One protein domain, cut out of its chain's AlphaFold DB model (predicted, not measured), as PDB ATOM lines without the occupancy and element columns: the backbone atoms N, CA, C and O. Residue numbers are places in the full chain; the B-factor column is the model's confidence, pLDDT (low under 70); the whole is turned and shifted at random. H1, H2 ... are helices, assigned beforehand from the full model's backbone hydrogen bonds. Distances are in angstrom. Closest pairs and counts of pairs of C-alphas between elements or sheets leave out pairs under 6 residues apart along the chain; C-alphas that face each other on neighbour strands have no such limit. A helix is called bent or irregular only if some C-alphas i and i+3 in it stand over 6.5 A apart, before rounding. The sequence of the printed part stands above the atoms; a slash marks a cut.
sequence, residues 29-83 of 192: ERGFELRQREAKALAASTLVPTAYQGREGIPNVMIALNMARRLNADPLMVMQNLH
ATOM      1  N   GLU A  29      99.542  51.717  18.433       91.75
ATOM      2  CA  GLU A  29      98.664  52.859  18.169       91.75
ATOM      3  C   GLU A  29      97.200  52.423  18.044       91.75
ATOM      4  O   GLU A  29      96.350  52.876  18.814       91.75
ATOM      5  N   ARG A  30      96.904  51.446  17.172       92.31
ATOM      6  CA  ARG A  30      95.543  50.893  17.034       92.31
ATOM      7  C   ARG A  30      95.008  50.345  18.357       92.31
ATOM      8  O   ARG A  30      93.838  50.540  18.693       92.31
ATOM      9  N   GLY A  31      95.857  49.660  19.123       90.00
ATOM     10  CA  GLY A  31      95.493  49.129  20.435       90.00
ATOM     11  C   GLY A  31      95.225  50.222  21.471       90.00
ATOM     12  O   GLY A  31      94.364  50.049  22.337       90.00
ATOM     13  N   PHE A  32      95.956  51.333  21.411       90.81
ATOM     14  CA  PHE A  32      95.749  52.494  22.270       90.81
ATOM     15  C   PHE A  32      94.455  53.227  21.912       90.81
ATOM     16  O   PHE A  32      93.656  53.516  22.804       90.81
ATOM     17  N   GLU A  33      94.192  53.456  20.625       93.69
ATOM     18  CA  GLU A  33      92.949  54.075  20.167       93.69
ATOM     19  C   GLU A  33      91.711  53.280  20.580       93.69
ATOM     20  O   GLU A  33      90.733  53.865  21.052       93.69
ATOM     21  N   LEU A  34      91.746  51.952  20.424       93.19
ATOM     22  CA  LEU A  34      90.644  51.084  20.827       93.19
ATOM     23  C   LEU A  34      90.349  51.239  22.324       93.19
ATOM     24  O   LEU A  34      89.213  51.525  22.699       93.19
ATOM     25  N   ARG A  35      91.387  51.163  23.165       91.94
ATOM     26  CA  ARG A  35      91.266  51.374  24.616       91.94
ATOM     27  C   ARG A  35      90.730  52.757  24.958       91.94
ATOM     28  O   ARG A  35      89.927  52.892  25.874       91.94
ATOM     29  N   GLN A  36      91.133  53.789  24.223       93.88
ATOM     30  CA  GLN A  36      90.615  55.136  24.440       93.88
ATOM     31  C   GLN A  36      89.114  55.225  24.111       93.88
ATOM     32  O   GLN A  36      88.371  55.912  24.813       93.88
ATOM     33  N   ARG A  37      88.645  54.538  23.060       95.06
ATOM     34  CA  ARG A  37      87.216  54.480  22.701       95.06
ATOM     35  C   ARG A  37      86.409  53.707  23.746       95.06
ATOM     36  O   ARG A  37      85.367  54.200  24.173       95.06
ATOM     37  N   GLU A  38      86.916  52.564  24.205       94.88
ATOM     38  CA  GLU A  38      86.328  51.798  25.316       94.88
ATOM     39  C   GLU A  38      86.235  52.652  26.586       94.88
ATOM     40  O   GLU A  38      85.171  52.755  27.198       94.88
ATOM     41  N   ALA A  39      87.323  53.340  26.942       96.12
ATOM     42  CA  ALA A  39      87.369  54.201  28.116       96.12
ATOM     43  C   ALA A  39      86.358  55.353  28.037       96.12
ATOM     44  O   ALA A  39      85.693  55.645  29.027       96.12
ATOM     45  N   LYS A  40      86.184  55.973  26.861       96.56
ATOM     46  CA  LYS A  40      85.153  57.001  26.629       96.56
ATOM     47  C   LYS A  40      83.739  56.459  26.848       96.56
ATOM     48  O   LYS A  40      82.925  57.145  27.459       96.56
ATOM     49  N   ALA A  41      83.451  55.252  26.360       95.81
ATOM     50  CA  ALA A  41      82.141  54.628  26.531       95.81
ATOM     51  C   ALA A  41      81.849  54.319  28.009       95.81
ATOM     52  O   ALA A  41      80.770  54.634  28.506       95.81
ATOM     53  N   LEU A  42      82.829  53.766  28.728       96.38
ATOM     54  CA  LEU A  42      82.707  53.462  30.156       96.38
ATOM     55  C   LEU A  42      82.588  54.728  31.011       96.38
ATOM     56  O   LEU A  42      81.732  54.782  31.888       96.38
ATOM     57  N   ALA A  43      83.377  55.766  30.722       97.25
ATOM     58  CA  ALA A  43      83.326  57.037  31.445       97.25
ATOM     59  C   ALA A  43      81.987  57.781  31.274       97.25
ATOM     60  O   ALA A  43      81.627  58.614  32.104       97.25
ATOM     61  N   ALA A  44      81.227  57.497  30.214       96.44
ATOM     62  CA  ALA A  44      79.885  58.046  30.025       96.44
ATOM     63  C   ALA A  44      78.807  57.318  30.855       96.44
ATOM     64  O   ALA A  44      77.683  57.807  30.961       96.44
ATOM     65  N   SER A  45      79.123  56.155  31.429       95.75
ATOM     66  CA  SER A  45      78.173  55.346  32.191       95.75
ATOM     67  C   SER A  45      78.013  55.855  33.620       95.75
ATOM     68  O   SER A  45      78.985  56.103  34.325       95.75
ATOM     69  N   THR A  46      76.777  55.915  34.108       94.50
ATOM     70  CA  THR A  46      76.499  56.191  35.527       94.50
ATOM     71  C   THR A  46      76.782  54.990  36.432       94.50
ATOM     72  O   THR A  46      76.770  55.132  37.652       94.50
ATOM     73  N   LEU A  47      77.052  53.814  35.850       93.88
ATOM     74  CA  LEU A  47      77.409  52.606  36.594       93.88
ATOM     75  C   LEU A  47      78.872  52.592  37.043       93.88
ATOM     76  O   LEU A  47      79.196  51.809  37.929       93.88
ATOM     77  N   VAL A  48      79.762  53.404  36.461       95.38
ATOM     78  CA  VAL A  48      81.138  53.528  36.973       95.38
ATOM     79  C   VAL A  48      81.178  54.559  38.107       95.38
ATOM     80  O   VAL A  48      80.381  55.497  38.084       95.38
ATOM     81  N   PRO A  49      82.067  54.441  39.111       94.88
ATOM     82  CA  PRO A  49      82.138  55.429  40.188       94.88
ATOM     83  C   PRO A  49      82.505  56.827  39.686       94.88
ATOM     84  O   PRO A  49      83.144  56.978  38.650       94.88
ATOM     85  N   THR A  50      82.158  57.859  40.458       94.19
ATOM     86  CA  THR A  50      82.306  59.276  40.070       94.19
ATOM     87  C   THR A  50      83.714  59.657  39.613       94.19
ATOM     88  O   THR A  50      83.855  60.417  38.662       94.19
ATOM     89  N   ALA A  51      84.758  59.082  40.220       94.12
ATOM     90  CA  ALA A  51      86.154  59.308  39.828       94.12
ATOM     91  C   ALA A  51      86.489  58.843  38.394       94.12
ATOM     92  O   ALA A  51      87.497  59.261  37.831       94.12
ATOM     93  N   TYR A  52      85.662  57.981  37.806       96.19
ATOM     94  CA  TYR A  52      85.823  57.425  36.463       96.19
ATOM     95  C   TYR A  52      84.867  58.055  35.442       96.19
ATOM     96  O   TYR A  52      84.953  57.740  34.258       96.19
ATOM     97  N   GLN A  53      83.956  58.931  35.878       96.38
ATOM     98  CA  GLN A  53      82.920  59.503  35.022       96.38
ATOM     99  C   GLN A  53      83.390  60.752  34.268       96.38
ATOM    100  O   GLN A  53      84.238  61.522  34.725       96.38
ATOM    101  N   GLY A  54      82.765  60.993  33.118       95.69
ATOM    102  CA  GLY A  54      82.970  62.188  32.310       95.69
ATOM    103  C   GLY A  54      84.333  62.243  31.621       95.69
ATOM    104  O   GLY A  54      85.128  61.306  31.648       95.69
ATOM    105  N   ARG A  55      84.608  63.376  30.965       94.50
ATOM    106  CA  ARG A  55      85.842  63.568  30.186       94.50
ATOM    107  C   ARG A  55      87.101  63.463  31.052       94.50
ATOM    108  O   ARG A  55      88.075  62.851  30.622       94.50
ATOM    109  N   GLU A  56      87.043  63.998  32.268       93.12
ATOM    110  CA  GLU A  56      88.146  63.976  33.239       93.12
ATOM    111  C   GLU A  56      88.407  62.574  33.815       93.12
ATOM    112  O   GLU A  56      89.520  62.282  34.243       93.12
ATOM    113  N   GLY A  57      87.412  61.678  33.795       94.94
ATOM    114  CA  GLY A  57      87.535  60.302  34.283       94.94
ATOM    115  C   GLY A  57      88.160  59.322  33.285       94.94
ATOM    116  O   GLY A  57      88.591  58.239  33.681       94.94
ATOM    117  N   ILE A  58      88.270  59.690  32.001       95.69
ATOM    118  CA  ILE A  58      88.812  58.816  30.942       95.69
ATOM    119  C   ILE A  58      90.214  58.276  31.290       95.69
ATOM    120  O   ILE A  58      90.415  57.066  31.151       95.69
ATOM    121  N   PRO A  59      91.184  59.088  31.766       94.75
ATOM    122  CA  PRO A  59      92.495  58.576  32.167       94.75
ATOM    123  C   PRO A  59      92.408  57.530  33.287       94.75
ATOM    124  O   PRO A  59      93.082  56.501  33.210       94.75
ATOM    125  N   ASN A  60      91.530  57.735  34.276       95.19
ATOM    126  CA  ASN A  60      91.316  56.779  35.366       95.19
ATOM    127  C   ASN A  60      90.738  55.459  34.842       95.19
ATOM    128  O   ASN A  60      91.188  54.388  35.247       95.19
ATOM    129  N   VAL A  61      89.803  55.516  33.886       96.62
ATOM    130  CA  VAL A  61      89.260  54.313  33.236       96.62
ATOM    131  C   VAL A  61      90.343  53.570  32.459       96.62
ATOM    132  O   VAL A  61      90.415  52.348  32.541       96.62
ATOM    133  N   MET A  62      91.226  54.268  31.738       95.00
ATOM    134  CA  MET A  62      92.323  53.597  31.028       95.00
ATOM    135  C   MET A  62      93.267  52.856  31.983       95.00
ATOM    136  O   MET A  62      93.703  51.746  31.673       95.00
ATOM    137  N   ILE A  63      93.566  53.446  33.146       93.12
ATOM    138  CA  ILE A  63      94.371  52.798  34.189       93.12
ATOM    139  C   ILE A  63      93.627  51.577  34.744       93.12
ATOM    140  O   ILE A  63      94.212  50.497  34.838       93.12
ATOM    141  N   ALA A  64      92.331  51.707  35.037       94.62
ATOM    142  CA  ALA A  64      91.509  50.594  35.507       94.62
ATOM    143  C   ALA A  64      91.433  49.449  34.482       94.62
ATOM    144  O   ALA A  64      91.558  48.289  34.861       94.62
ATOM    145  N   LEU A  65      91.318  49.751  33.184       94.75
ATOM    146  CA  LEU A  65      91.361  48.754  32.107       94.75
ATOM    147  C   LEU A  65      92.709  48.024  32.058       94.75
ATOM    148  O   LEU A  65      92.751  46.815  31.833       94.75
ATOM    149  N   ASN A  66      93.819  48.729  32.291       91.94
ATOM    150  CA  ASN A  66      95.126  48.087  32.404       91.94
ATOM    151  C   ASN A  66      95.193  47.151  33.623       91.94
ATOM    152  O   ASN A  66      95.629  46.007  33.485       91.94
ATOM    153  N   MET A  67      94.711  47.597  34.787       91.12
ATOM    154  CA  MET A  67      94.661  46.769  35.997       91.12
ATOM    155  C   MET A  67      93.766  45.539  35.818       91.12
ATOM    156  O   MET A  67      94.176  44.437  36.172       91.12
ATOM    157  N   ALA A  68      92.598  45.701  35.199       92.50
ATOM    158  CA  ALA A  68      91.680  44.614  34.868       92.50
ATOM    159  C   ALA A  68      92.362  43.537  34.017       92.50
ATOM    160  O   ALA A  68      92.282  42.355  34.341       92.50
ATOM    161  N   ARG A  69      93.139  43.927  32.999       90.12
ATOM    162  CA  ARG A  69      93.922  42.969  32.199       90.12
ATOM    163  C   ARG A  69      94.994  42.252  33.016       90.12
ATOM    164  O   ARG A  69      95.169  41.053  32.835       90.12
ATOM    165  N   ARG A  70      95.699  42.957  33.908       86.50
ATOM    166  CA  ARG A  70      96.740  42.358  34.767       86.50
ATOM    167  C   ARG A  70      96.168  41.341  35.750       86.50
ATOM    168  O   ARG A  70      96.813  40.336  36.016       86.50
ATOM    169  N   LEU A  71      94.973  41.612  36.267       85.69
ATOM    170  CA  LEU A  71      94.266  40.742  37.205       85.69
ATOM    171  C   LEU A  71      93.409  39.676  36.514       85.69
ATOM    172  O   LEU A  71      92.819  38.849  37.200       85.69
ATOM    173  N   ASN A  72      93.312  39.706  35.180       87.31
ATOM    174  CA  ASN A  72      92.330  38.931  34.422       87.31
ATOM    175  C   ASN A  72      90.902  39.083  34.994       87.31
ATOM    176  O   ASN A  72      90.174  38.109  35.178       87.31
ATOM    177  N   ALA A  73      90.531  40.321  35.323       89.19
ATOM    178  CA  ALA A  73      89.283  40.684  35.981       89.19
ATOM    179  C   ALA A  73      88.402  41.557  35.078       89.19
ATOM    180  O   ALA A  73      88.872  42.183  34.126       89.19
ATOM    181  N   ASP A  74      87.113  41.627  35.405       93.00
ATOM    182  CA  ASP A  74      86.170  42.498  34.711       93.00
ATOM    183  C   ASP A  74      86.460  43.994  35.004       93.00
ATOM    184  O   ASP A  74      86.678  44.364  36.166       93.00
ATOM    185  N   PRO A  75      86.457  44.886  33.990       94.50
ATOM    186  CA  PRO A  75      86.726  46.311  34.185       94.50
ATOM    187  C   PRO A  75      85.785  47.015  35.161       94.50
ATOM    188  O   PRO A  75      86.234  47.871  35.927       94.50
ATOM    189  N   LEU A  76      84.491  46.685  35.145       94.31
ATOM    190  CA  LEU A  76      83.523  47.300  36.047       94.31
ATOM    191  C   LEU A  76      83.786  46.851  37.482       94.31
ATOM    192  O   LEU A  76      83.795  47.684  38.386       94.31
ATOM    193  N   MET A  77      84.079  45.565  37.683       93.06
ATOM    194  CA  MET A  77      84.476  45.031  38.987       93.06
ATOM    195  C   MET A  77      85.725  45.734  39.539       93.06
ATOM    196  O   MET A  77      85.743  46.095  40.718       93.06
ATOM    197  N   VAL A  78      86.740  45.985  38.703       94.56
ATOM    198  CA  VAL A  78      87.935  46.746  39.104       94.56
ATOM    199  C   VAL A  78      87.583  48.180  39.473       94.56
ATOM    200  O   VAL A  78      87.929  48.621  40.566       94.56
ATOM    201  N   MET A  79      86.868  48.905  38.610       95.62
ATOM    202  CA  MET A  79      86.523  50.307  38.868       95.62
ATOM    203  C   MET A  79      85.700  50.472  40.148       95.62
ATOM    204  O   MET A  79      85.943  51.405  40.906       95.62
ATOM    205  N   GLN A  80      84.770  49.554  40.423       94.69
ATOM    206  CA  GLN A  80      83.941  49.584  41.631       94.69
ATOM    207  C   GLN A  80      84.735  49.392  42.929       94.69
ATOM    208  O   GLN A  80      84.327  49.892  43.975       94.69
ATOM    209  N   ASN A  81      85.866  48.688  42.868       95.81
ATOM    210  CA  ASN A  81      86.656  48.330  44.045       95.81
ATOM    211  C   ASN A  81      87.990  49.076  44.157       95.81
ATOM    212  O   ASN A  81      88.644  48.987  45.194       95.81
ATOM    213  N   LEU A  82      88.401  49.804  43.119       95.12
ATOM    214  CA  LEU A  82      89.599  50.632  43.120       95.12
ATOM    215  C   LEU A  82      89.220  52.080  43.438       95.12
ATOM    216  O   LEU A  82      88.780  52.842  42.573       95.12
ATOM    217  N   HIS A  83      89.395  52.467  44.697       93.62
ATOM    218  CA  HIS A  83      89.064  53.801  45.179       93.62
ATOM    219  C   HIS A  83      90.270  54.733  45.077       93.62
ATOM    220  O   HIS A  83      91.376  54.366  45.460       93.62
TER     221      HIS A  83
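This is residues 29 to 83 of the 192 residues of an uncharacterized protein of Woeseia sp (UniProt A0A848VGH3). Two long helices, H1 and H2, cross at a steep angle of 65 degrees, and a short third helix, H3, packs on H2 about perpendicular to it. H2 is the part that both of the others touch, while H1 and H3 are apart from each other. The printed part has 55 residues with three named helices, in the order H1, H2, H3 along the chain, and no named strand; its class is all helix. The whole is compact, with a radius of gyration of the C-alphas of 10.2 A, and flat in outline, with spans of 28 by 25 by 13 A.

H1 is residues 29 to 43, 20.7 A from first to last C-alpha, and begins at C-alpha 29 at (98.664, 52.859, 18.169). Ten residues, a short link, come between H1 and H2. H2 is residues 54 to 71, the longest helix with 18 residues, 24.7 A from C-alpha 54 at (82.970, 62.188, 32.310) to C-alpha 71. H2 is irregular: C-alphas 56 and 59 are 7.0 A apart, against about 5 A in a regular helix. It has a kink of 33 degrees near residue 61. A tight link of 3 residues follows. H3 is residues 75 to 81, 10.1 A long, and ends at C-alpha 81 at (86.656, 48.330, 44.045).

H1 and H2 touch, with 18 pairs of C-alphas within 8 A. Their closest C-alphas are those of Ala 43 and Gly 54, 5.2 A apart. They run opposite ways at a steep tilt of 65 degrees, and their centres are 9.7 A apart. H2 touches H3 with its residues 61 to 68 alone, in 8 pairs of C-alphas within 8 A. The closest C-alphas of H2 and H3 are those of Ala 68 and Pro 75, 5.3 A apart. The lines of H2 and H3 are about perpendicular, at 81 degrees, and their centres are 9.4 A apart. H1 and H3 are apart. In H1 and H3 every backbone O i to N i+4 pair is within hydrogen-bond range; in H2 this holds for 11 of 14 pairs.

The two C-alphas farthest apart are those of Arg 30 and His 83, 29.0 A. The first and last printed C-alphas, of Glu 29 and His 83, are 28.7 A apart. The printed part runs from residue 29 to residue 83 of a chain of 192 residues and has no cut. Neither link is long. The mean pLDDT of the printed part is 93.8, and no printed residue is under 70.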